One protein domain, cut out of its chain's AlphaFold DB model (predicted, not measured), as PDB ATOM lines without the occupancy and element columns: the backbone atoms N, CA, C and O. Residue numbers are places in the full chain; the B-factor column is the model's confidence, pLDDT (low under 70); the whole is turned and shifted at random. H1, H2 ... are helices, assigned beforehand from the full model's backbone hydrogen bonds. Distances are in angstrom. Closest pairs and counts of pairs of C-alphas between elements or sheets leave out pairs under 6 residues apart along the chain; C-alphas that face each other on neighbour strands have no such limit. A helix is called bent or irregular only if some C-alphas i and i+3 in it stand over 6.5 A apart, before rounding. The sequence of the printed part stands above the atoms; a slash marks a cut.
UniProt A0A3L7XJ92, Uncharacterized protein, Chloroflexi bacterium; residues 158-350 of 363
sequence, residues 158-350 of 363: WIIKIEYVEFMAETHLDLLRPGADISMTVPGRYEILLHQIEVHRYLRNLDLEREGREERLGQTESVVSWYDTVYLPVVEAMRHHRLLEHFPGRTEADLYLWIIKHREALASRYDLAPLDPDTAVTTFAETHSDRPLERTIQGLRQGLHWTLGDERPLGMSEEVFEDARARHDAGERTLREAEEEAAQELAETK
ATOM      1  N   TRP A 158      46.972  59.078 300.136       89.44
ATOM      2  CA  TRP A 158      46.374  58.598 301.379       89.44
ATOM      3  C   TRP A 158      46.153  59.740 302.383       89.44
ATOM      4  O   TRP A 158      45.147  59.713 303.086       89.44
ATOM      5  N   ILE A 159      47.021  60.764 302.395       88.88
ATOM      6  CA  ILE A 159      46.890  61.947 303.259       88.88
ATOM      7  C   ILE A 159      45.599  62.696 302.919       88.88
ATOM      8  O   ILE A 159      44.753  62.896 303.787       88.88
ATOM      9  N   ILE A 160      45.398  63.005 301.633       90.19
ATOM     10  CA  ILE A 160      44.206  63.703 301.127       90.19
ATOM     11  C   ILE A 160      42.934  62.912 301.453       90.19
ATOM     12  O   ILE A 160      41.936  63.481 301.889       90.19
ATOM     13  N   LYS A 161      42.954  61.584 301.271       91.38
ATOM     14  CA  LYS A 161      41.793  60.730 301.570       91.38
ATOM     15  C   LYS A 161      41.424  60.732 303.052       91.38
ATOM     16  O   LYS A 161      40.238  60.706 303.377       91.38
ATOM     17  N   ILE A 162      42.423  60.715 303.934       90.19
ATOM     18  CA  ILE A 162      42.204  60.792 305.379       90.19
ATOM     19  C   ILE A 162      41.626  62.155 305.747       90.19
ATOM     20  O   ILE A 162      40.581  62.201 306.391       90.19
ATOM     21  N   GLU A 163      42.257  63.239 305.291       91.00
ATOM     22  CA  GLU A 163      41.805  64.607 305.561       91.00
ATOM     23  C   GLU A 163      40.372  64.843 305.087       91.00
ATOM     24  O   GLU A 163      39.570  65.414 305.818       91.00
ATOM     25  N   TYR A 164      40.018  64.343 303.901       92.75
ATOM     26  CA  TYR A 164      38.656  64.434 303.387       92.75
ATOM     27  C   TYR A 164      37.644  63.765 304.322       92.75
ATOM     28  O   TYR A 164      36.577  64.317 304.590       92.75
ATOM     29  N   VAL A 165      37.956  62.577 304.846       90.88
ATOM     30  CA  VAL A 165      37.050  61.878 305.768       90.88
ATOM     31  C   VAL A 165      36.975  62.550 307.128       90.88
ATOM     32  O   VAL A 165      35.890  62.599 307.701       90.88
ATOM     33  N   GLU A 166      38.083  63.079 307.637       90.56
ATOM     34  CA  GLU A 166      38.085  63.881 308.864       90.56
ATOM     35  C   GLU A 166      37.220  65.136 308.689       90.56
ATOM     36  O   GLU A 166      36.309  65.361 309.484       90.56
ATOM     37  N   PHE A 167      37.405  65.868 307.587       94.12
ATOM     38  CA  PHE A 167      36.609  67.041 307.236       94.12
ATOM     39  C   PHE A 167      35.115  66.724 307.132       94.12
ATOM     40  O   PHE A 167      34.286  67.432 307.704       94.12
ATOM     41  N   MET A 168      34.743  65.644 306.440       93.88
ATOM     42  CA  MET A 168      33.338  65.241 306.317       93.88
ATOM     43  C   MET A 168      32.753  64.780 307.656       93.88
ATOM     44  O   MET A 168      31.599  65.075 307.962       93.88
ATOM     45  N   ALA A 169      33.539  64.096 308.489       92.06
ATOM     46  CA  ALA A 169      33.100  63.681 309.818       92.06
ATOM     47  C   ALA A 169      32.879  64.868 310.767       92.06
ATOM     48  O   ALA A 169      32.017  64.776 311.638       92.06
ATOM     49  N   GLU A 170      33.642  65.950 310.613       93.44
ATOM     50  CA  GLU A 170      33.524  67.158 311.432       93.44
ATOM     51  C   GLU A 170      32.420  68.104 310.945       93.44
ATOM     52  O   GLU A 170      31.662  68.651 311.746       93.44
ATOM     53  N   THR A 171      32.301  68.284 309.630       95.88
ATOM     54  CA  THR A 171      31.368  69.254 309.037       95.88
ATOM     55  C   THR A 171      30.004  68.662 308.703       95.88
ATOM     56  O   THR A 171      29.023  69.401 308.619       95.88
ATOM     57  N   HIS A 172      29.923  67.343 308.498       95.69
ATOM     58  CA  HIS A 172      28.746  66.644 307.970       95.69
ATOM     59  C   HIS A 172      28.229  67.230 306.647       95.69
ATOM     60  O   HIS A 172      27.033  67.156 306.348       95.69
ATOM     61  N   LEU A 173      29.107  67.858 305.857       95.69
ATOM     62  CA  LEU A 173      28.701  68.605 304.672       95.69
ATOM     63  C   LEU A 173      28.031  67.714 303.616       95.69
ATOM     64  O   LEU A 173      27.084  68.150 302.966       95.69
ATOM     65  N   ASP A 174      28.457  66.460 303.498       93.62
ATOM     66  CA  ASP A 174      27.854  65.447 302.627       93.62
ATOM     67  C   ASP A 174      26.360  65.215 302.920       93.62
ATOM     68  O   ASP A 174      25.567  64.983 302.002       93.62
ATOM     69  N   LEU A 175      25.960  65.330 304.189       95.38
ATOM     70  CA  LEU A 175      24.568  65.221 304.628       95.38
ATOM     71  C   LEU A 175      23.815  66.550 304.499       95.38
ATOM     72  O   LEU A 175      22.636  66.564 304.143       95.38
ATOM     73  N   LEU A 176      24.482  67.664 304.811       96.31
ATOM     74  CA  LEU A 176      23.875  68.998 304.844       96.31
ATOM     75  C   LEU A 176      23.667  69.582 303.446       96.31
ATOM     76  O   LEU A 176      22.690  70.297 303.216       96.31
ATOM     77  N   ARG A 177      24.570  69.291 302.508       95.81
ATOM     78  CA  ARG A 177      24.535  69.739 301.112       95.81
ATOM     79  C   ARG A 177      24.816  68.556 300.179       95.81
ATOM     80  O   ARG A 177      25.915  68.439 299.637       95.81
ATOM     81  N   PRO A 178      23.822  67.675 299.951       93.12
ATOM     82  CA  PRO A 178      23.979  66.554 299.032       93.12
ATOM     83  C   PRO A 178      24.338  67.055 297.627       93.12
ATOM     84  O   PRO A 178      23.578  67.805 297.019       93.12
ATOM     85  N   GLY A 179      25.497  66.640 297.115       87.62
ATOM     86  CA  GLY A 179      26.032  67.093 295.825       87.62
ATOM     87  C   GLY A 179      27.128  68.155 295.924       87.62
ATOM     88  O   GLY A 179      27.691  68.514 294.892       87.62
ATOM     89  N   ALA A 180      27.466  68.621 297.130       91.25
ATOM     90  CA  ALA A 180      28.686  69.384 297.345       91.25
ATOM     91  C   ALA A 180      29.913  68.520 297.017       91.25
ATOM     92  O   ALA A 180      30.091  67.445 297.590       91.25
ATOM     93  N   ASP A 181      30.756  69.001 296.107       90.12
ATOM     94  CA  ASP A 181      32.061  68.413 295.809       90.12
ATOM     95  C   ASP A 181      33.150  69.335 296.360       90.12
ATOM     96  O   ASP A 181      33.335  70.446 295.872       90.12
ATOM     97  N   ILE A 182      33.839  68.875 297.406       93.62
ATOM     98  CA  ILE A 182      35.012  69.543 297.986       93.62
ATOM     99  C   ILE A 182      36.195  68.573 297.938       93.62
ATOM    100  O   ILE A 182      36.841  68.289 298.943       93.62
ATOM    101  N   SER A 183      36.446  67.969 296.780       92.19
ATOM    102  CA  SER A 183      37.647  67.164 296.557       92.19
ATOM    103  C   SER A 183      38.883  68.058 296.420       92.19
ATOM    104  O   SER A 183      38.832  69.079 295.750       92.19
ATOM    105  N   MET A 184      39.993  67.686 297.060       91.31
ATOM    106  CA  MET A 184      41.278  68.393 296.971       91.31
ATOM    107  C   MET A 184      42.309  67.536 296.240       91.31
ATOM    108  O   MET A 184      42.243  66.306 296.263       91.31
ATOM    109  N   THR A 185      43.301  68.182 295.628       87.75
ATOM    110  CA  THR A 185      44.430  67.487 294.977       87.75
ATOM    111  C   THR A 185      45.761  67.701 295.691       87.75
ATOM    112  O   THR A 185      46.786  67.170 295.262       87.75
ATOM    113  N   VAL A 186      45.754  68.463 296.787       83.25
ATOM    114  CA  VAL A 186      46.931  68.791 297.598       83.25
ATOM    115  C   VAL A 186      46.628  68.481 299.069       83.25
ATOM    116  O   VAL A 186      45.540  68.827 299.532       83.25
ATOM    117  N   PRO A 187      47.552  67.838 299.807       83.88
ATOM    118  CA  PRO A 187      47.388  67.595 301.241       83.88
ATOM    119  C   PRO A 187      47.426  68.896 302.062       83.88
ATOM    120  O   PRO A 187      47.937  69.921 301.604       83.88
ATOM    121  N   GLY A 188      46.895  68.852 303.282       80.69
ATOM    122  CA  GLY A 188      46.871  69.951 304.250       80.69
ATOM    123  C   GLY A 188      45.825  71.034 303.970       80.69
ATOM    124  O   GLY A 188      45.818  72.071 304.625       80.69
ATOM    125  N   ARG A 189      44.948  70.854 302.974       85.56
ATOM    126  CA  ARG A 189      44.025  71.919 302.527       85.56
ATOM    127  C   ARG A 189      42.679  71.925 303.248       85.56
ATOM    128  O   ARG A 189      42.033  72.967 303.302       85.56
ATOM    129  N   TYR A 190      42.266  70.803 303.832       91.56
ATOM    130  CA  TYR A 190      41.002  70.729 304.571       91.56
ATOM    131  C   TYR A 190      41.037  71.470 305.911       91.56
ATOM    132  O   TYR A 190      40.016  72.014 306.317       91.56
ATOM    133  N   GLU A 191      42.197  71.552 306.564       85.88
ATOM    134  CA  GLU A 191      42.372  72.330 307.799       85.88
ATOM    135  C   GLU A 191      42.100  73.823 307.563       85.88
ATOM    136  O   GLU A 191      41.386  74.458 308.335       85.88
ATOM    137  N   ILE A 192      42.552  74.348 306.420       85.12
ATOM    138  CA  ILE A 192      42.275  75.729 306.001       85.12
ATOM    139  C   ILE A 192      40.765  75.951 305.842       85.12
ATOM    140  O   ILE A 192      40.242  76.976 306.274       85.12
ATOM    141  N   LEU A 193      40.036  74.989 305.261       91.00
ATOM    142  CA  LEU A 193      38.580  75.092 305.125       91.00
ATOM    143  C   LEU A 193      37.859  75.052 306.477       91.00
ATOM    144  O   LEU A 193      36.914  75.813 306.674       91.00
ATOM    145  N   LEU A 194      38.291  74.195 307.408       89.88
ATOM    146  CA  LEU A 194      37.735  74.162 308.765       89.88
ATOM    147  C   LEU A 194      37.921  75.509 309.460       89.88
ATOM    148  O   LEU A 194      36.966  76.052 310.017       89.88
ATOM    149  N   HIS A 195      39.117  76.083 309.349       83.88
ATOM    150  CA  HIS A 195      39.403  77.389 309.919       83.88
ATOM    151  C   HIS A 195      38.560  78.498 309.264       83.88
ATOM    152  O   HIS A 195      37.947  79.296 309.970       83.88
ATOM    153  N   GLN A 196      38.389  78.495 307.934       86.44
ATOM    154  CA  GLN A 196      37.482  79.434 307.259       86.44
ATOM    155  C   GLN A 196      36.026  79.316 307.733       86.44
ATOM    156  O   GLN A 196      35.345  80.334 307.865       86.44
ATOM    157  N   ILE A 197      35.531  78.102 307.997       90.19
ATOM    158  CA  ILE A 197      34.181  77.895 308.545       90.19
ATOM    159  C   ILE A 197      34.071  78.508 309.948       90.19
ATOM    160  O   ILE A 197      33.043  79.106 310.281       90.19
ATOM    161  N   GLU A 198      35.109  78.376 310.773       84.75
ATOM    162  CA  GLU A 198      35.156  78.956 312.116       84.75
ATOM    163  C   GLU A 198      35.196  80.490 312.082       84.75
ATOM    164  O   GLU A 198      34.386  81.139 312.752       84.75
ATOM    165  N   VAL A 199      36.059  81.071 311.249       80.44
ATOM    166  CA  VAL A 199      36.147  82.525 311.055       80.44
ATOM    167  C   VAL A 199      34.824  83.076 310.523       80.44
ATOM    168  O   VAL A 199      34.278  84.036 311.070       80.44
ATOM    169  N   HIS A 200      34.229  82.416 309.522       86.19
ATOM    170  CA  HIS A 200      32.905  82.774 309.003       86.19
ATOM    171  C   HIS A 200      31.835  82.745 310.098       86.19
ATOM    172  O   HIS A 200      31.028  83.670 310.211       86.19
ATOM    173  N   ARG A 201      31.836  81.709 310.945       87.38
ATOM    174  CA  ARG A 201      30.913  81.604 312.083       87.38
ATOM    175  C   ARG A 201      31.064  82.780 313.040       87.38
ATOM    176  O   ARG A 201      30.054  83.309 313.505       87.38
ATOM    177  N   TYR A 202      32.299  83.145 313.371       82.19
ATOM    178  CA  TYR A 202      32.594  84.248 314.275       82.19
ATOM    179  C   TYR A 202      32.056  85.572 313.722       82.19
ATOM    180  O   TYR A 202      31.231  86.213 314.376       82.19
ATOM    181  N   LEU A 203      32.423  85.917 312.485       80.31
ATOM    182  CA  LEU A 203      31.990  87.161 311.840       80.31
ATOM    183  C   LEU A 203      30.471  87.227 311.690       80.31
ATOM    184  O   LEU A 203      29.849  88.228 312.039       80.31
ATOM    185  N   ARG A 204      29.843  86.124 311.272       86.06
ATOM    186  CA  ARG A 204      28.389  86.088 311.117       86.06
ATOM    187  C   ARG A 204      27.653  86.276 312.444       86.06
ATOM    188  O   ARG A 204      26.580  86.873 312.463       86.06
ATOM    189  N   ASN A 205      28.214  85.791 313.549       86.44
ATOM    190  CA  ASN A 205      27.651  86.029 314.875       86.44
ATOM    191  C   ASN A 205      27.803  87.487 315.322       86.44
ATOM    192  O   ASN A 205      26.865  88.010 315.921       86.44
ATOM    193  N   LEU A 206      28.912  88.158 314.995       83.19
ATOM    194  CA  LEU A 206      29.052  89.600 315.235       83.19
ATOM    195  C   LEU A 206      28.002  90.405 314.462       83.19
ATOM    196  O   LEU A 206      27.398  91.321 315.021       83.19
ATOM    197  N   ASP A 207      27.742  90.050 313.203       83.12
ATOM    198  CA  ASP A 207      26.701  90.703 312.404       83.12
ATOM    199  C   ASP A 207      25.308  90.501 313.012       83.12
ATOM    200  O   ASP A 207      24.554  91.460 313.168       83.12
ATOM    201  N   LEU A 208      24.983  89.276 313.439       87.44
ATOM    202  CA  LEU A 208      23.721  88.975 314.123       87.44
ATOM    203  C   LEU A 208      23.562  89.795 315.417       87.44
ATOM    204  O   LEU A 208      22.486  90.336 315.675       87.44
ATOM    205  N   GLU A 209      24.627  89.943 316.204       85.44
ATOM    206  CA  GLU A 209      24.620  90.775 317.413       85.44
ATOM    207  C   GLU A 209      24.382  92.259 317.094       85.44
ATOM    208  O   GLU A 209      23.577  92.911 317.764       85.44
ATOM    209  N   ARG A 210      25.020  92.788 316.039       85.44
ATOM    210  CA  ARG A 210      24.803  94.164 315.548       85.44
ATOM    211  C   ARG A 210      23.368  94.383 315.063       85.44
ATOM    212  O   ARG A 210      22.814  95.464 315.260       85.44
ATOM    213  N   GLU A 211      22.747  93.356 314.486       90.56
ATOM    214  CA  GLU A 211      21.332  93.339 314.089       90.56
ATOM    215  C   GLU A 211      20.363  93.187 315.285       90.56
ATOM    216  O   GLU A 211      19.143  93.234 315.107       90.56
ATOM    217  N   GLY A 212      20.875  93.017 316.511       90.38
ATOM    218  CA  GLY A 212      20.072  92.842 317.723       90.38
ATOM    219  C   GLY A 212      19.465  91.443 317.874       90.38
ATOM    220  O   GLY A 212      18.486  91.272 318.602       90.38
ATOM    221  N   ARG A 213      20.011  90.437 317.182       89.94
ATOM    222  CA  ARG A 213      19.614  89.030 317.316       89.94
ATOM    223  C   ARG A 213      20.315  88.419 318.531       89.94
ATOM    224  O   ARG A 213      21.528  88.513 318.666       89.94
ATOM    225  N   GLU A 214      19.558  87.743 319.394       82.56
ATOM    226  CA  GLU A 214      20.127  87.010 320.541       82.56
ATOM    227  C   GLU A 214      20.682  85.628 320.149       82.56
ATOM    228  O   GLU A 214      21.518  85.053 320.846       82.56
ATOM    229  N   GLU A 215      20.207  85.077 319.031       87.19
ATOM    230  CA  GLU A 215      20.593  83.754 318.542       87.19
ATOM    231  C   GLU A 215      21.913  83.814 317.766       87.19
ATOM    232  O   GLU A 215      22.052  84.590 316.821       87.19
ATOM    233  N   ARG A 216      22.850  82.936 318.136       89.38
ATOM    234  CA  ARG A 216      24.117  82.718 317.430       89.38
ATOM    235  C   ARG A 216      24.060  81.430 316.621       89.38
ATOM    236  O   ARG A 216      23.476  80.448 317.075       89.38
ATOM    237  N   LEU A 217      24.749  81.410 315.486       88.62
ATOM    238  CA  LEU A 217      24.890  80.226 314.652       88.62
ATOM    239  C   LEU A 217      25.586  79.087 315.403       88.62
ATOM    240  O   LEU A 217      26.691  79.233 315.956       88.62
ATOM    241  N   GLY A 218      24.946  77.921 315.375       90.19
ATOM    242  CA  GLY A 218      25.554  76.648 315.744       90.19
ATOM    243  C   GLY A 218      26.593  76.180 314.717       90.19
ATOM    244  O   GLY A 218      26.724  76.751 313.638       90.19
ATOM    245  N   GLN A 219      27.323  75.106 315.033       88.94
ATOM    246  CA  GLN A 219      28.355  74.546 314.145       88.94
ATOM    247  C   GLN A 219      27.778  74.076 312.798       88.94
ATOM    248  O   GLN A 219      28.302  74.386 311.736       88.94
ATOM    249  N   THR A 220      26.651  73.365 312.821       95.06
ATOM    250  CA  THR A 220      25.984  72.896 311.598       95.06
ATOM    251  C   THR A 220      25.479  74.055 310.736       95.06
ATOM    252  O   THR A 220      25.600  74.029 309.513       95.06
ATOM    253  N   GLU A 221      24.928  75.093 311.369       95.19
ATOM    254  CA  GLU A 221      24.421  76.273 310.667       95.19
ATOM    255  C   GLU A 221      25.557  77.100 310.065       95.19
ATOM    256  O   GLU A 221      25.392  77.647 308.977       95.19
ATOM    257  N   SER A 222      26.722  77.157 310.721       92.88
ATOM    258  CA  SER A 222      27.885  77.850 310.173       92.88
ATOM    259  C   SER A 222      28.490  77.132 308.976       92.88
ATOM    260  O   SER A 222      28.846  77.808 308.020       92.88
ATOM    261  N   VAL A 223      28.550  75.794 308.978       96.75
ATOM    262  CA  VAL A 223      28.978  75.010 307.801       96.75
ATOM    263  C   VAL A 223      28.068  75.307 306.610       96.75
ATOM    264  O   VAL A 223      28.544  75.615 305.521       96.75
ATOM    265  N   VAL A 224      26.751  75.256 306.831       97.69
ATOM    266  CA  VAL A 224      25.744  75.558 305.806       97.69
ATOM    267  C   VAL A 224      25.877  76.992 305.301       97.69
ATOM    268  O   VAL A 224      25.921  77.215 304.095       97.69
ATOM    269  N   SER A 225      25.953  77.957 306.219       96.06
ATOM    270  CA  SER A 225      26.077  79.364 305.860       96.06
ATOM    271  C   SER A 225      27.361  79.615 305.078       96.06
ATOM    272  O   SER A 225      27.291  80.251 304.037       96.06
ATOM    273  N   TRP A 226      28.502  79.092 305.529       95.31
ATOM    274  CA  TRP A 226      29.778  79.232 304.829       95.31
ATOM    275  C   TRP A 226      29.708  78.643 303.418       95.31
ATOM    276  O   TRP A 226      30.100  79.300 302.452       95.31
ATOM    277  N   TYR A 227      29.156  77.433 303.277       97.31
ATOM    278  CA  TYR A 227      29.050  76.787 301.974       97.31
ATOM    279  C   TYR A 227      28.205  77.620 301.002       97.31
ATOM    280  O   TYR A 227      28.639  77.880 299.883       97.31
ATOM    281  N   ASP A 228      27.033  78.083 301.439       96.31
ATOM    282  CA  ASP A 228      26.084  78.791 300.576       96.31
ATOM    283  C   ASP A 228      26.495  80.239 300.275       96.31
ATOM    284  O   ASP A 228      26.180  80.746 299.199       96.31
ATOM    285  N   THR A 229      27.150  80.930 301.213       93.50
ATOM    286  CA  THR A 229      27.420  82.375 301.090       93.50
ATOM    287  C   THR A 229      28.872  82.714 300.789       93.50
ATOM    288  O   THR A 229      29.146  83.853 300.424       93.50
ATOM    289  N   VAL A 230      29.803  81.769 300.948       91.94
ATOM    290  CA  VAL A 230      31.240  81.994 300.716       91.94
ATOM    291  C   VAL A 230      31.772  81.059 299.636       91.94
ATOM    292  O   VAL A 230      32.253  81.529 298.608       91.94
ATOM    293  N   TYR A 231      31.654  79.743 299.830       95.44
ATOM    294  CA  TYR A 231      32.242  78.762 298.916       95.44
ATOM    295  C   TYR A 231      31.518  78.711 297.563       95.44
ATOM    296  O   TYR A 231      32.123  78.933 296.511       95.44
ATOM    297  N   LEU A 232      30.208  78.444 297.582       96.06
ATOM    298  CA  LEU A 232      29.414  78.217 296.377       96.06
ATOM    299  C   LEU A 232      29.397  79.424 295.423       96.06
ATOM    300  O   LEU A 232      29.598  79.193 294.233       96.06
ATOM    301  N   PRO A 233      29.255  80.688 295.872       96.12
ATOM    302  CA  PRO A 233      29.276  81.835 294.962       96.12
ATOM    303  C   PRO A 233      30.586  81.964 294.171       96.12
ATOM    304  O   PRO A 233      30.570  82.277 292.982       96.12
ATOM    305  N   VAL A 234      31.732  81.666 294.798       94.50
ATOM    306  CA  VAL A 234      33.037  81.652 294.113       94.50
ATOM    307  C   VAL A 234      33.110  80.504 293.114       94.50
ATOM    308  O   VAL A 234      33.568  80.694 291.989       94.50
ATOM    309  N   VAL A 235      32.603  79.325 293.476       95.88
ATOM    310  CA  VAL A 235      32.514  78.179 292.561       95.88
ATOM    311  C   VAL A 235      31.607  78.460 291.365       95.88
ATOM    312  O   VAL A 235      31.963  78.140 290.231       95.88
ATOM    313  N   GLU A 236      30.460  79.095 291.576       96.00
ATOM    314  CA  GLU A 236      29.547  79.479 290.501       96.00
ATOM    315  C   GLU A 236      30.184  80.503 289.557       96.00
ATOM    316  O   GLU A 236      30.103  80.327 288.338       96.00
ATOM    317  N   ALA A 237      30.905  81.494 290.089       95.06
ATOM    318  CA  ALA A 237      31.689  82.422 289.279       95.06
ATOM    319  C   ALA A 237      32.786  81.688 288.478       95.06
ATOM    320  O   ALA A 237      32.913  81.892 287.267       95.06
ATOM    321  N   MET A 238      33.526  80.753 289.088       93.31
ATOM    322  CA  MET A 238      34.515  79.928 288.374       93.31
ATOM    323  C   MET A 238      33.893  79.134 287.219       93.31
ATOM    324  O   MET A 238      34.475  79.068 286.133       93.31
ATOM    325  N   ARG A 239      32.712  78.543 287.433       94.62
ATOM    326  CA  ARG A 239      31.966  77.806 286.401       94.62
ATOM    327  C   ARG A 239      31.494  78.729 285.283       94.62
ATOM    328  O   ARG A 239      31.633  78.376 284.112       94.62
ATOM    329  N   HIS A 240      30.971  79.904 285.628       94.94
ATOM    330  CA  HIS A 240      30.507  80.906 284.670       94.94
ATOM    331  C   HIS A 240      31.635  81.356 283.730       94.94
ATOM    332  O   HIS A 240      31.456  81.348 282.509       94.94
ATOM    333  N   HIS A 241      32.821  81.627 284.284       89.06
ATOM    334  CA  HIS A 241      34.023  82.011 283.531       89.06
ATOM    335  C   HIS A 241      34.811  80.821 282.959       89.06
ATOM    336  O   HIS A 241      35.847  81.015 282.326       89.06
ATOM    337  N   ARG A 242      34.334  79.582 283.162       90.06
ATOM    338  CA  ARG A 242      34.982  78.324 282.734       90.06
ATOM    339  C   ARG A 242      36.447  78.230 283.153       90.06
ATOM    340  O   ARG A 242      37.296  77.729 282.413       90.06
ATOM    341  N   LEU A 243      36.751  78.699 284.359       86.81
ATOM    342  CA  LEU A 243      38.129  78.837 284.814       86.81
ATOM    343  C   LEU A 243      38.860  77.487 284.823       86.81
ATOM    344  O   LEU A 243      40.008  77.422 284.393       86.81
ATOM    345  N   LEU A 244      38.180  76.398 285.205       85.69
ATOM    346  CA  LEU A 244      38.763  75.052 285.266       85.69
ATOM    347  C   LEU A 244      39.321  74.540 283.928       85.69
ATOM    348  O   LEU A 244      40.235  73.717 283.949       85.69
ATOM    349  N   GLU A 245      38.841  75.022 282.773       85.81
ATOM    350  CA  GLU A 245      39.385  74.623 281.460       85.81
ATOM    351  C   GLU A 245      40.875  74.982 281.321       85.81
ATOM    352  O   GLU A 245      41.619  74.311 280.605       85.81
ATOM    353  N   HIS A 246      41.323  75.993 282.066       80.38
ATOM    354  CA  HIS A 246      42.707  76.449 282.094       80.38
ATOM    355  C   HIS A 246      43.552  75.720 283.150       80.38
ATOM    356  O   HIS A 246      44.759  75.913 283.169       80.38
ATOM    357  N   PHE A 247      42.970  74.861 284.000       79.25
ATOM    358  CA  PHE A 247      43.670  74.175 285.099       79.25
ATOM    359  C   PHE A 247      43.420  72.650 285.099       79.25
ATOM    360  O   PHE A 247      42.853  72.110 286.052       79.25
ATOM    361  N   PRO A 248      43.850  71.912 284.053       81.38
ATOM    362  CA  PRO A 248      43.732  70.457 283.999       81.38
ATOM    363  C   PRO A 248      44.325  69.768 285.233       81.38
ATOM    364  O   PRO A 248      45.447  70.049 285.655       81.38
ATOM    365  N   GLY A 249      43.566  68.820 285.783       80.06
ATOM    366  CA  GLY A 249      43.960  68.050 286.963       80.06
ATOM    367  C   GLY A 249      43.725  68.759 288.298       80.06
ATOM    368  O   GLY A 249      44.122  68.211 289.322       80.06
ATOM    369  N   ARG A 250      43.092  69.941 288.304       86.25
ATOM    370  CA  ARG A 250      42.664  70.652 289.517       86.25
ATOM    371  C   ARG A 250      41.152  70.633 289.686       86.25
ATOM    372  O   ARG A 250      40.406  70.441 288.728       86.25
ATOM    373  N   THR A 251      40.731  70.824 290.929       92.69
ATOM    374  CA  THR A 251      39.327  70.834 291.350       92.69
ATOM    375  C   THR A 251      38.846  72.252 291.646       92.69
ATOM    376  O   THR A 251      39.640  73.177 291.811       92.69
ATOM    377  N   GLU A 252      37.531  72.423 291.767       94.81
ATOM    378  CA  GLU A 252      36.932  73.688 292.206       94.81
ATOM    379  C   GLU A 252      37.410  74.083 293.609       94.81
ATOM    380  O   GLU A 252      37.674  75.255 293.854       94.81
ATOM    381  N   ALA A 253      37.596  73.118 294.517       93.94
ATOM    382  CA  ALA A 253      38.070  73.400 295.868       93.94
ATOM    383  C   ALA A 253      39.539  73.862 295.901       93.94
ATOM    384  O   ALA A 253      39.866  74.776 296.661       93.94
ATOM    385  N   ASP A 254      40.402  73.303 295.040       87.88
ATOM    386  CA  ASP A 254      41.788  73.770 294.899       87.88
ATOM    387  C   ASP A 254      41.823  75.237 294.440       87.88
ATOM    388  O   ASP A 254      42.500  76.072 295.042       87.88
ATOM    389  N   LEU A 255      41.073  75.558 293.377       90.69
ATOM    390  CA  LEU A 255      41.045  76.905 292.801       90.69
ATOM    391  C   LEU A 255      40.381  77.910 293.746       90.69
ATOM    392  O   LEU A 255      40.845  79.046 293.831       90.69
ATOM    393  N   TYR A 256      39.345  77.501 294.480       93.44
ATOM    394  CA  TYR A 256      38.701  78.330 295.496       93.44
ATOM    395  C   TYR A 256      39.726  78.872 296.504       93.44
ATOM    396  O   TYR A 256      39.800  80.085 296.700       93.44
ATOM    397  N   LEU A 257      40.580  78.016 297.079       88.69
ATOM    398  CA  LEU A 257      41.599  78.463 298.037       88.69
ATOM    399  C   LEU A 257      42.600  79.444 297.412       88.69
ATOM    400  O   LEU A 257      43.007  80.411 298.060       88.69
ATOM    401  N   TRP A 258      42.977  79.239 296.148       86.94
ATOM    402  CA  TRP A 258      43.864  80.159 295.431       86.94
ATOM    403  C   TRP A 258      43.217  81.515 295.156       86.94
ATOM    404  O   TRP A 258      43.868  82.543 295.330       86.94
ATOM    405  N   ILE A 259      41.943  81.529 294.765       87.62
ATOM    406  CA  ILE A 259      41.194  82.762 294.505       87.62
ATOM    407  C   ILE A 259      40.998  83.551 295.792       87.62
ATOM    408  O   ILE A 259      41.180  84.765 295.780       87.62
ATOM    409  N   ILE A 260      40.676  82.889 296.905       84.19
ATOM    410  CA  ILE A 260      40.535  83.587 298.182       84.19
ATOM    411  C   ILE A 260      41.882  84.180 298.622       84.19
ATOM    412  O   ILE A 260      41.935  85.362 298.950       84.19
ATOM    413  N   LYS A 261      42.992  83.431 298.531       81.88
ATOM    414  CA  LYS A 261      44.333  83.985 298.804       81.88
ATOM    415  C   LYS A 261      44.651  85.186 297.911       81.88
ATOM    416  O   LYS A 261      45.165  86.194 298.389       81.88
ATOM    417  N   HIS A 262      44.350  85.087 296.616       82.38
ATOM    418  CA  HIS A 262      44.545  86.175 295.655       82.38
ATOM    419  C   HIS A 262      43.709  87.405 296.013       82.38
ATOM    420  O   HIS A 262      44.237  88.514 296.027       82.38
ATOM    421  N   ARG A 263      42.434  87.212 296.363       85.44
ATOM    422  CA  ARG A 263      41.540  88.281 296.812       85.44
ATOM    423  C   ARG A 263      42.116  89.008 298.022       85.44
ATOM    424  O   ARG A 263      42.184  90.231 297.995       85.44
ATOM    425  N   GLU A 264      42.526  88.279 299.055       79.19
ATOM    426  CA  GLU A 264      43.063  88.893 300.274       79.19
ATOM    427  C   GLU A 264      44.391  89.615 299.988       79.19
ATOM    428  O   GLU A 264      44.598  90.732 300.453       79.19
ATOM    429  N   ALA A 265      45.250  89.063 299.122       79.94
ATOM    430  CA  ALA A 265      46.481  89.732 298.697       79.94
ATOM    431  C   ALA A 265      46.224  91.040 297.922       79.94
ATOM    432  O   ALA A 265      46.955  92.017 298.103       79.94
ATOM    433  N   LEU A 266      45.203  91.078 297.057       83.50
ATOM    434  CA  LEU A 266      44.790  92.309 296.380       83.50
ATOM    435  C   LEU A 266      44.237  93.323 297.376       83.50
ATOM    436  O   LEU A 266      44.607  94.495 297.319       83.50
ATOM    437  N   ALA A 267      43.388  92.866 298.288       84.00
ATOM    438  CA  ALA A 267      42.749  93.721 299.263       84.00
ATOM    439  C   ALA A 267      43.768  94.391 300.195       84.00
ATOM    440  O   ALA A 267      43.758  95.612 300.311       84.00
ATOM    441  N   SER A 268      44.738  93.637 300.725       81.06
ATOM    442  CA  SER A 268      45.819  94.198 301.550       81.06
ATOM    443  C   SER A 268      46.764  95.127 300.786       81.06
ATOM    444  O   SER A 268      47.375  96.009 301.377       81.06
ATOM    445  N   ARG A 269      46.958  94.918 299.479       82.00
ATOM    446  CA  ARG A 269      47.899  95.729 298.693       82.00
ATOM    447  C   ARG A 269      47.313  97.067 298.252       82.00
ATOM    448  O   ARG A 269      48.064  98.028 298.088       82.00
ATOM    449  N   TYR A 270      46.022  97.080 297.955       84.06
ATOM    450  CA  TYR A 270      45.337  98.216 297.349       84.06
ATOM    451  C   TYR A 270      44.327  98.880 298.294       84.06
ATOM    452  O   TYR A 270      43.614  99.781 297.851       84.06
ATOM    453  N   ASP A 271      44.279  98.441 299.558       85.06
ATOM    454  CA  ASP A 271      43.335  98.890 300.585       85.06
ATOM    455  C   ASP A 271      41.881  98.770 300.090       85.06
ATOM    456  O   ASP A 271      41.128  99.739 300.018       85.06
ATOM    457  N   LEU A 272      41.515  97.565 299.634       86.69
ATOM    458  CA  LEU A 272      40.189  97.280 299.075       86.69
ATOM    459  C   LEU A 272      39.323  96.534 300.083       86.69
ATOM    460  O   LEU A 272      39.792  95.654 300.801       86.69
ATOM    461  N   ALA A 273      38.023  96.814 300.059       84.69
ATOM    462  CA  ALA A 273      37.039  95.989 300.736       84.69
ATOM    463  C   ALA A 273      37.005  94.580 300.110       84.69
ATOM    464  O   ALA A 273      37.458  94.395 298.970       84.69
ATOM    465  N   PRO A 274      36.418  93.582 300.802       81.62
ATOM    466  CA  PRO A 274      36.138  92.271 300.231       81.62
ATOM    467  C   PRO A 274      35.615  92.351 298.792       81.62
ATOM    468  O   PRO A 274      34.586  92.981 298.519       81.62
ATOM    469  N   LEU A 275      36.344  91.713 297.872       84.88
ATOM    470  CA  LEU A 275      35.929  91.611 296.476       84.88
ATOM    471  C   LEU A 275      34.790  90.601 296.351       84.88
ATOM    472  O   LEU A 275      34.793  89.557 297.022       84.88
ATOM    473  N   ASP A 276      33.843  90.907 295.469       89.00
ATOM    474  CA  ASP A 276      32.793  89.973 295.089       89.00
ATOM    475  C   ASP A 276      33.373  88.779 294.296       89.00
ATOM    476  O   ASP A 276      34.482  88.867 293.749       89.00
ATOM    477  N   PRO A 277      32.648  87.648 294.232       90.38
ATOM    478  CA  PRO A 277      33.123  86.436 293.569       90.38
ATOM    479  C   PRO A 277      33.536  86.610 292.100       90.38
ATOM    480  O   PRO A 277      34.568  86.072 291.695       90.38
ATOM    481  N   ASP A 278      32.777  87.365 291.300       89.94
ATOM    482  CA  ASP A 278      33.064  87.564 289.874       89.94
ATOM    483  C   ASP A 278      34.338  88.397 289.685       89.94
ATOM    484  O   ASP A 278      35.216  88.032 288.893       89.94
ATOM    485  N   THR A 279      34.500  89.471 290.458       88.69
ATOM    486  CA  THR A 279      35.721  90.291 290.426       88.69
ATOM    487  C   THR A 279      36.946  89.497 290.893       88.69
ATOM    488  O   THR A 279      38.015  89.569 290.279       88.69
ATOM    489  N   ALA A 280      36.813  88.686 291.946       87.56
ATOM    490  CA  ALA A 280      37.906  87.842 292.430       87.56
ATOM    491  C   ALA A 280      38.347  86.807 291.376       87.56
ATOM    492  O   ALA A 280      39.544  86.638 291.138       87.56
ATOM    493  N   VAL A 281      37.395  86.153 290.700       87.69
ATOM    494  CA  VAL A 281      37.670  85.155 289.652       87.69
ATOM    495  C   VAL A 281      38.303  85.783 288.410       87.69
ATOM    496  O   VAL A 281      39.287  85.257 287.894       87.69
ATOM    497  N   THR A 282      37.768  86.904 287.930       85.94
ATOM    498  CA  THR A 282      38.257  87.564 286.706       85.94
ATOM    499  C   THR A 282      39.662  88.136 286.885       85.94
ATOM    500  O   THR A 282      40.538  87.880 286.059       85.94
ATOM    501  N   THR A 283      39.932  88.823 287.998       83.94
ATOM    502  CA  THR A 283      41.284  89.324 288.312       83.94
ATOM    503  C   THR A 283      42.290  88.186 288.514       83.94
ATOM    504  O   THR A 283      43.450  88.299 288.104       83.94
ATOM    505  N   PHE A 284      41.862  87.062 289.104       85.50
ATOM    506  CA  PHE A 284      42.693  85.862 289.221       85.50
ATOM    507  C   PHE A 284      43.020  85.270 287.845       85.50
ATOM    508  O   PHE A 284      44.187  84.973 287.575       85.50
ATOM    509  N   ALA A 285      42.015  85.132 286.974       82.94
ATOM    510  CA  ALA A 285      42.170  84.591 285.628       82.94
ATOM    511  C   ALA A 285      43.155  85.422 284.794       82.94
ATOM    512  O   ALA A 285      44.097  84.859 284.247       82.94
ATOM    513  N   GLU A 286      43.008  86.748 284.771       79.31
ATOM    514  CA  GLU A 286      43.902  87.661 284.038       79.31
ATOM    515  C   GLU A 286      45.347  87.629 284.559       79.31
ATOM    516  O   GLU A 286      46.303  87.743 283.796       79.31
ATOM    517  N   THR A 287      45.537  87.416 285.863       72.62
ATOM    518  CA  THR A 287      46.885  87.319 286.449       72.62
ATOM    519  C   THR A 287      47.594  86.008 286.060       72.62
ATOM    520  O   THR A 287      48.828  85.951 286.036       72.62
ATOM    521  N   HIS A 288      46.837  84.950 285.741       70.19
ATOM    522  CA  HIS A 288      47.357  83.587 285.561       70.19
ATOM    523  C   HIS A 288      47.168  82.998 284.149       70.19
ATOM    524  O   HIS A 288      47.734  81.940 283.871       70.19
ATOM    525  N   SER A 289      46.438  83.662 283.249       59.16
ATOM    526  CA  SER A 289      46.089  83.180 281.900       59.16
ATOM    527  C   SER A 289      47.278  83.066 280.932       59.16
ATOM    528  O   SER A 289      47.258  82.218 280.041       59.16
ATOM    529  N   ASP A 290      48.343  83.852 281.122       48.78
ATOM    530  CA  ASP A 290      49.450  83.977 280.156       48.78
ATOM    531  C   ASP A 290      50.676  83.077 280.423       48.78
ATOM    532  O   ASP A 290      51.703  83.194 279.742       48.78
ATOM    533  N   ARG A 291      50.636  82.168 281.410       51.78
ATOM    534  CA  ARG A 291      51.821  81.367 281.790       51.78
ATOM    535  C   ARG A 291      51.669  79.873 281.482       51.78
ATOM    536  O   ARG A 291      50.669  79.274 281.864       51.78
ATOM    537  N   PRO A 292      52.682  79.232 280.852       43.34
ATOM    538  CA  PRO A 292      52.672  77.792 280.630       43.34
ATOM    539  C   PRO A 292      52.518  77.043 281.956       43.34
ATOM    540  O   PRO A 292      53.342  77.172 282.867       43.34
ATOM    541  N   LEU A 293      51.457  76.247 282.007       44.06
ATOM    542  CA  LEU A 293      50.857  75.646 283.193       44.06
ATOM    543  C   LEU A 293      51.789  74.772 284.051       44.06
ATOM    544  O   LEU A 293      51.549  74.581 285.239       44.06
ATOM    545  N   GLU A 294      52.875  74.259 283.472       41.81
ATOM    546  CA  GLU A 294      53.840  73.400 284.172       41.81
ATOM    547  C   GLU A 294      54.762  74.177 285.130       41.81
ATOM    548  O   GLU A 294      55.360  73.583 286.024       41.81
ATOM    549  N   ARG A 295      54.878  75.508 284.993       41.19
ATOM    550  CA  ARG A 295      55.790  76.325 285.820       41.19
ATOM    551  C   ARG A 295      55.158  76.906 287.080       41.19
ATOM    552  O   ARG A 295      55.889  77.346 287.963       41.19
ATOM    553  N   THR A 296      53.837  76.892 287.209       46.41
ATOM    554  CA  THR A 296      53.146  77.596 288.302       46.41
ATOM    555  C   THR A 296      53.179  76.816 289.618       46.41
ATOM    556  O   THR A 296      53.177  77.427 290.678       46.41
ATOM    557  N   ILE A 297      53.343  75.487 289.582       44.31
ATOM    558  CA  ILE A 297      53.493  74.680 290.810       44.31
ATOM    559  C   ILE A 297      54.853  74.939 291.485       44.31
ATOM    560  O   ILE A 297      54.944  74.940 292.707       44.31
ATOM    561  N   GLN A 298      55.910  75.216 290.709       36.59
ATOM    562  CA  GLN A 298      57.243  75.533 291.246       36.59
ATOM    563  C   GLN A 298      57.500  77.048 291.369       36.59
ATOM    564  O   GLN A 298      58.387  77.462 292.111       36.59
ATOM    565  N   GLY A 299      56.716  77.869 290.663       37.03
ATOM    566  CA  GLY A 299      56.783  79.332 290.667       37.03
ATOM    567  C   GLY A 299      55.910  80.020 291.719       37.03
ATOM    568  O   GLY A 299      56.189  81.165 292.049       37.03
ATOM    569  N   LEU A 300      54.915  79.341 292.302       43.88
ATOM    570  CA  LEU A 300      54.197  79.849 293.483       43.88
ATOM    571  C   LEU A 300      55.122  79.964 294.711       43.88
ATOM    572  O   LEU A 300      54.969  80.890 295.498       43.88
ATOM    573  N   ARG A 301      56.185  79.141 294.776       37.34
ATOM    574  CA  ARG A 301      57.291  79.263 295.748       37.34
ATOM    575  C   ARG A 301      58.226  80.455 295.513       37.34
ATOM    576  O   ARG A 301      59.101  80.716 296.337       37.34
ATOM    577  N   GLN A 302      58.116  81.157 294.387       33.34
ATOM    578  CA  GLN A 302      58.967  82.304 294.072       33.34
ATOM    579  C   GLN A 302      58.121  83.485 293.622       33.34
ATOM    580  O   GLN A 302      57.936  83.714 292.431       33.34
ATOM    581  N   GLY A 303      57.666  84.233 294.634       37.75
ATOM    582  CA  GLY A 303      57.356  85.659 294.606       37.75
ATOM    583  C   GLY A 303      56.503  86.105 293.433       37.75
ATOM    584  O   GLY A 303      57.027  86.280 292.338       37.75
ATOM    585  N   LEU A 304      55.217  86.374 293.683       40.78
ATOM    586  CA  LEU A 304      54.327  87.027 292.725       40.78
ATOM    587  C   LEU A 304      55.062  88.175 292.018       40.78
ATOM    588  O   LEU A 304      55.391  89.199 292.617       40.78
ATOM    589  N   HIS A 305      55.376  87.971 290.741       38.25
ATOM    590  CA  HIS A 305      56.094  88.936 289.919       38.25
ATOM    591  C   HIS A 305      55.058  89.949 289.451       38.25
ATOM    592  O   HIS A 305      54.550  89.889 288.333       38.25
ATOM    593  N   TRP A 306      54.694  90.828 290.375       48.38
ATOM    594  CA  TRP A 306      53.922  92.017 290.102       48.38
ATOM    595  C   TRP A 306      54.829  93.040 289.429       48.38
ATOM    596  O   TRP A 306      55.923  93.335 289.915       48.38
ATOM    597  N   THR A 307      54.384  93.604 288.316       39.16
ATOM    598  CA  THR A 307      55.009  94.787 287.734       39.16
ATOM    599  C   THR A 307      54.934  95.929 288.749       39.16
ATOM    600  O   THR A 307      53.860  96.331 289.195       39.16
ATOM    601  N   LEU A 308      56.099  96.421 289.183       37.50
ATOM    602  CA  LEU A 308      56.229  97.672 289.932       37.50
ATOM    603  C   LEU A 308      55.669  98.803 289.051       37.50
ATOM    604  O   LEU A 308      56.381  99.291 288.176       37.50
ATOM    605  N   GLY A 309      54.401  99.178 289.244       45.94
ATOM    606  CA  GLY A 309      53.806 100.317 288.539       45.94
ATOM    607  C   GLY A 309      52.282 100.358 288.401       45.94
ATOM    608  O   GLY A 309      51.779 101.425 288.069       45.94
ATOM    609  N   ASP A 310      51.542  99.272 288.645       56.84
ATOM    610  CA  ASP A 310      50.094  99.289 288.385       56.84
ATOM    611  C   ASP A 310      49.306  99.921 289.545       56.84
ATOM    612  O   ASP A 310      49.256  99.371 290.648       56.84
ATOM    613  N   GLU A 311      48.671 101.070 289.272       68.38
ATOM    614  CA  GLU A 311      47.803 101.823 290.200       68.38
ATOM    615  C   GLU A 311      46.535 101.040 290.609       68.38
ATOM    616  O   GLU A 311      45.902 101.382 291.604       68.38
ATOM    617  N   ARG A 312      46.198  99.960 289.884       76.88
ATOM    618  CA  ARG A 312      45.010  99.114 290.073       76.88
ATOM    619  C   ARG A 312      45.300  97.643 289.715       76.88
ATOM    620  O   ARG A 312      46.130  97.407 288.835       76.88
ATOM    621  N   PRO A 313      44.602  96.653 290.311       78.62
ATOM    622  CA  PRO A 313      44.700  95.250 289.901       78.62
ATOM    623  C   PRO A 313      44.387  95.005 288.413       78.62
ATOM    624  O   PRO A 313      43.454  95.584 287.849       78.62
ATOM    625  N   LEU A 314      45.131  94.087 287.785       74.62
ATOM    626  CA  LEU A 314      44.849  93.608 286.427       74.62
ATOM    627  C   LEU A 314      43.489  92.893 286.376       74.62
ATOM    628  O   LEU A 314      43.140  92.140 287.282       74.62
ATOM    629  N   GLY A 315      42.718  93.143 285.315       71.06
ATOM    630  CA  GLY A 315      41.366  92.595 285.145       71.06
ATOM    631  C   GLY A 315      40.264  93.336 285.912       71.06
ATOM    632  O   GLY A 315      39.088  93.066 285.680       71.06
ATOM    633  N   MET A 316      40.606  94.299 286.777       82.44
ATOM    634  CA  MET A 316      39.631  95.110 287.513       82.44
ATOM    635  C   MET A 316      39.295  96.397 286.749       82.44
ATOM    636  O   MET A 316      40.186  97.093 286.257       82.44
ATOM    637  N   SER A 317      38.006  96.733 286.647       83.19
ATOM    638  CA  SER A 317      37.559  98.001 286.051       83.19
ATOM    639  C   SER A 317      37.739  99.178 287.021       83.19
ATOM    640  O   SER A 317      37.962  98.990 288.213       83.19
ATOM    641  N   GLU A 318      37.682 100.415 286.517       83.75
ATOM    642  CA  GLU A 318      37.889 101.629 287.338       83.75
ATOM    643  C   GLU A 318      36.762 101.805 288.340       83.75
ATOM    644  O   GLU A 318      36.996 102.060 289.511       83.75
ATOM    645  N   GLU A 319      35.541 101.590 287.866       84.31
ATOM    646  CA  GLU A 319      34.332 101.689 288.668       84.31
ATOM    647  C   GLU A 319      34.348 100.699 289.837       84.31
ATOM    648  O   GLU A 319      34.067 101.083 290.966       84.31
ATOM    649  N   VAL A 320      34.752  99.448 289.584       84.25
ATOM    650  CA  VAL A 320      34.837  98.405 290.621       84.25
ATOM    651  C   VAL A 320      35.946  98.704 291.630       84.25
ATOM    652  O   VAL A 320      35.765  98.477 292.825       84.25
ATOM    653  N   PHE A 321      37.086  99.223 291.172       85.94
ATOM    654  CA  PHE A 321      38.195  99.582 292.054       85.94
ATOM    655  C   PHE A 321      37.836 100.735 292.996       85.94
ATOM    656  O   PHE A 321      38.056 100.637 294.202       85.94
ATOM    657  N   GLU A 322      37.245 101.802 292.457       86.44
ATOM    658  CA  GLU A 322      36.847 102.965 293.250       86.44
ATOM    659  C   GLU A 322      35.700 102.637 294.217       86.44
ATOM    660  O   GLU A 322      35.727 103.093 295.359       86.44
ATOM    661  N   ASP A 323      34.739 101.790 293.826       87.56
ATOM    662  CA  ASP A 323      33.708 101.283 294.744       87.56
ATOM    663  C   ASP A 323      34.316 100.474 295.899       87.56
ATOM    664  O   ASP A 323      34.014 100.724 297.068       87.56
ATOM    665  N   ALA A 324      35.222  99.538 295.596       84.50
ATOM    666  CA  ALA A 324      35.852  98.698 296.610       84.50
ATOM    667  C   ALA A 324      36.705  99.509 297.603       84.50
ATOM    668  O   ALA A 324      36.707  99.193 298.794       84.50
ATOM    669  N   ARG A 325      37.378 100.574 297.148       86.12
ATOM    670  CA  ARG A 325      38.063 101.522 298.041       86.12
ATOM    671  C   ARG A 325      37.100 102.361 298.863       86.12
ATOM    672  O   ARG A 325      37.298 102.493 300.065       86.12
ATOM    673  N   ALA A 326      36.028 102.874 298.263       85.88
ATOM    674  CA  ALA A 326      35.024 103.639 298.999       85.88
ATOM    675  C   ALA A 326      34.370 102.808 300.118       85.88
ATOM    676  O   ALA A 326      34.110 103.332 301.203       85.88
ATOM    677  N   ARG A 327      34.135 101.509 299.882       87.69
ATOM    678  CA  ARG A 327      33.652 100.570 300.906       87.69
ATOM    679  C   ARG A 327      34.684 100.320 302.009       87.69
ATOM    680  O   ARG A 327      34.311 100.303 303.182       87.69
ATOM    681  N   HIS A 328      35.969 100.196 301.666       88.44
ATOM    682  CA  HIS A 328      37.049 100.045 302.656       88.44
ATOM    683  C   HIS A 328      37.175 101.283 303.545       88.44
ATOM    684  O   HIS A 328      37.164 101.170 304.771       88.44
ATOM    685  N   ASP A 329      37.163 102.472 302.937       84.44
ATOM    686  CA  ASP A 329      37.165 103.763 303.635       84.44
ATOM    687  C   ASP A 329      35.928 103.940 304.534       84.44
ATOM    688  O   ASP A 329      35.993 104.592 305.579       84.44
ATOM    689  N   ALA A 330      34.792 103.341 304.154       84.31
ATOM    690  CA  ALA A 330      33.571 103.302 304.959       84.31
ATOM    691  C   ALA A 330      33.632 102.302 306.133       84.31
ATOM    692  O   ALA A 330      32.707 102.268 306.949       84.31
ATOM    693  N   GLY A 331      34.719 101.534 306.252       79.69
ATOM    694  CA  GLY A 331      34.982 100.612 307.354       79.69
ATOM    695  C   GLY A 331      34.688  99.142 307.048       79.69
ATOM    696  O   GLY A 331      34.683  98.337 307.977       79.69
ATOM    697  N   GLU A 332      34.439  98.766 305.788       80.19
ATOM    698  CA  GLU A 332      34.383  97.349 305.413       80.19
ATOM    699  C   GLU A 332      35.789  96.741 305.436       80.19
ATOM    700  O   GLU A 332      36.660  97.117 304.652       80.19
ATOM    701  N   ARG A 333      35.998  95.781 306.339       77.25
ATOM    702  CA  ARG A 333      37.275  95.088 306.527       77.25
ATOM    703  C   ARG A 333      37.314  93.743 305.818       77.25
ATOM    704  O   ARG A 333      36.300  93.060 305.662       77.25
ATOM    705  N   THR A 334      38.511  93.368 305.396       78.00
ATOM    706  CA  THR A 334      38.840  92.037 304.875       78.00
ATOM    707  C   THR A 334      38.824  90.980 305.979       78.00
ATOM    708  O   THR A 334      38.785  91.311 307.164       78.00
ATOM    709  N   LEU A 335      38.858  89.692 305.603       68.88
ATOM    710  CA  LEU A 335      38.934  88.607 306.591       68.88
ATOM    711  C   LEU A 335      40.225  88.719 307.398       68.88
ATOM    712  O   LEU A 335      40.187  88.651 308.621       68.88
ATOM    713  N   ARG A 336      41.340  88.976 306.707       70.06
ATOM    714  CA  ARG A 336      42.642  89.165 307.343       70.06
ATOM    715  C   ARG A 336      42.646  90.335 308.331       70.06
ATOM    716  O   ARG A 336      43.125  90.183 309.447       70.06
ATOM    717  N   GLU A 337      42.115  91.494 307.944       74.94
ATOM    718  CA  GLU A 337      42.038  92.650 308.849       74.94
ATOM    719  C   GLU A 337      41.132  92.362 310.050       74.94
ATOM    720  O   GLU A 337      41.482  92.716 311.169       74.94
ATOM    721  N   ALA A 338      40.002  91.679 309.844       69.94
ATOM    722  CA  ALA A 338      39.106  91.311 310.935       69.94
ATOM    723  C   ALA A 338      39.745  90.296 311.905       69.94
ATOM    724  O   ALA A 338      39.537  90.391 313.113       69.94
ATOM    725  N   GLU A 339      40.540  89.349 311.400       66.44
ATOM    726  CA  GLU A 339      41.340  88.426 312.214       66.44
ATOM    727  C   GLU A 339      42.428  89.166 313.005       66.44
ATOM    728  O   GLU A 339      42.591  88.916 314.199       66.44
ATOM    729  N   GLU A 340      43.146  90.099 312.374       71.88
ATOM    730  CA  GLU A 340      44.174  90.916 313.028       71.88
ATOM    731  C   GLU A 340      43.567  91.836 314.106       71.88
ATOM    732  O   GLU A 340      44.115  91.929 315.206       71.88
ATOM    733  N   GLU A 341      42.420  92.466 313.834       70.25
ATOM    734  CA  GLU A 341      41.667  93.282 314.797       70.25
ATOM    735  C   GLU A 341      41.169  92.424 315.975       70.25
ATOM    736  O   GLU A 341      41.409  92.769 317.135       70.25
ATOM    737  N   ALA A 342      40.564  91.261 315.709       62.78
ATOM    738  CA  ALA A 342      40.108  90.346 316.756       62.78
ATOM    739  C   ALA A 342      41.275  89.809 317.604       62.78
ATOM    740  O   ALA A 342      41.181  89.747 318.833       62.78
ATOM    741  N   ALA A 343      42.397  89.453 316.972       61.78
ATOM    742  CA  ALA A 343      43.608  89.013 317.660       61.78
ATOM    743  C   ALA A 343      44.201  90.127 318.536       61.78
ATOM    744  O   ALA A 343      44.653  89.850 319.649       61.78
ATOM    745  N   GLN A 344      44.166  91.384 318.080       60.94
ATOM    746  CA  GLN A 344      44.573  92.545 318.874       60.94
ATOM    747  C   GLN A 344      43.648  92.762 320.080       60.94
ATOM    748  O   GLN A 344      44.147  92.888 321.200       60.94
ATOM    749  N   GLU A 345      42.325  92.708 319.903       57.03
ATOM    750  CA  GLU A 345      41.357  92.830 321.006       57.03
ATOM    751  C   GLU A 345      41.526  91.714 322.059       57.03
ATOM    752  O   GLU A 345      41.474  91.963 323.273       57.03
ATOM    753  N   LEU A 346      41.799  90.480 321.615       49.44
ATOM    754  CA  LEU A 346      42.105  89.327 322.472       49.44
ATOM    755  C   LEU A 346      43.458  89.478 323.197       49.44
ATOM    756  O   LEU A 346      43.567  89.190 324.397       49.44
ATOM    757  N   ALA A 347      44.487  89.979 322.509       50.19
ATOM    758  CA  ALA A 347      45.806  90.239 323.087       50.19
ATOM    759  C   ALA A 347      45.771  91.352 324.151       50.19
ATOM    760  O   ALA A 347      46.482  91.264 325.159       50.19
ATOM    761  N   GLU A 348      44.907  92.356 323.978       52.22
ATOM    762  CA  GLU A 348      44.661  93.419 324.958       52.22
ATOM    763  C   GLU A 348      43.941  92.918 326.227       52.22
ATOM    764  O   GLU A 348      44.072  93.532 327.291       52.22
ATOM    765  N   THR A 349      43.251  91.767 326.176       47.56
ATOM    766  CA  THR A 349      42.531  91.189 327.329       47.56
ATOM    767  C   THR A 349      43.290  90.092 328.101       47.56
ATOM    768  O   THR A 349      43.117  90.030 329.323       47.56
ATOM    769  N   LYS A 350      44.158  89.282 327.461       33.53
ATOM    770  CA  LYS A 350      45.371  88.577 327.984       33.53
ATOM    771  C   LYS A 350      45.697  87.293 327.194       33.53
ATOM    772  O   LYS A 350      44.831  86.455 326.986       33.53
TER     773      LYS A 350
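Overview. This is residues 158 to 350 of the 363 residues of an uncharacterized protein of Chloroflexi bacterium (UniProt A0A3L7XJ92). A bent helix, H4, runs nearly straight along one side of the domain and joins two groups of crossed helices: H3 crosses its first arm, H4a, with H1 and H2 also at that arm, while H6 and H7, crossed over each other, pack on its second arm, H4b. H9 lies near H6, the end of H10 sticks out with residues 343 to 350, and H8 with the loop after it hangs at one side, with residues 297 to 303 standing free. The printed part has 193 residues, with ten named helices, H1 to H10 in chain order, and no named strand: the class is all helix. It is compact, with a radius of gyration of the C-alphas of 17.7 A, and spans 49 by 45 by 34 A.

Along the chain. H1, residues 158 to 171, begins at C-alpha 158 at (46.374, 58.598, 301.379) and is 19.9 A long. H2 is residues 173 to 176. H3, residues 189 to 210, is 32.2 A long. H4, residues 219 to 240, was assigned as one helix by its hydrogen bonds but is bent: C-alphas 229 and 232 are 6.6 A apart. Its arms are H4a, residues 219 to 229, and H4b, residues 232 to 240, at a shallow tilt of 27 degrees. H5 is residues 243 to 246. H6, residues 252 to 270, is 26.4 A long and begins at (36.932, 73.688, 292.206). H7 is residues 277 to 288, H8 residues 296 to 299 and H9 residues 318 to 329. H10, residues 335 to 349, is 21.2 A long and ends at (42.531, 91.189, 327.329).

Arrangement. H4a and H3 touch about perpendicular, at 87 degrees, closest at the C-alphas of Ser 222 and Arg 201, 5.2 A. H2 only just touches H4a, with 3 pairs of C-alphas within 8 A, closest at Leu 176 and Val 224, 6.9 A. H1 touches H3 at a shallow tilt of 22 degrees, the same way, closest at the C-alphas of Glu 163 and Tyr 190, 6.3 A. H4b touches H7 at a steep tilt of 54 degrees, closest at the C-alphas of Val 234 and Pro 277, 4.8 A. H6 and H7 touch about perpendicular, at 89 degrees, closest at the C-alphas of Arg 263 and Ala 280, 5.7 A. H5 is close to but not clearly touching H7, and H10 likewise to H6, with the C-alphas of Arg 336 and Glu 264 7.1 A apart. H6 and H9 are near each other; H8 and H6 are apart. Every O i to N i+4 pair is within hydrogen-bond range in H1, H3, H4a, H4b, H6, H7, H9 and H10; H2, H5 and H8 are too short for such a pair.

Size, cuts and confidence. The C-alphas farthest apart are those of Glu 214 and Pro 292, 52.3 A. The printed part has no cut. The links from H2 to H3 and from H8 to H9 are long. Mean pLDDT of the printed part is 80.3; residues 289 to 311, 335, 338 to 339 and 342 to 350 are under 70.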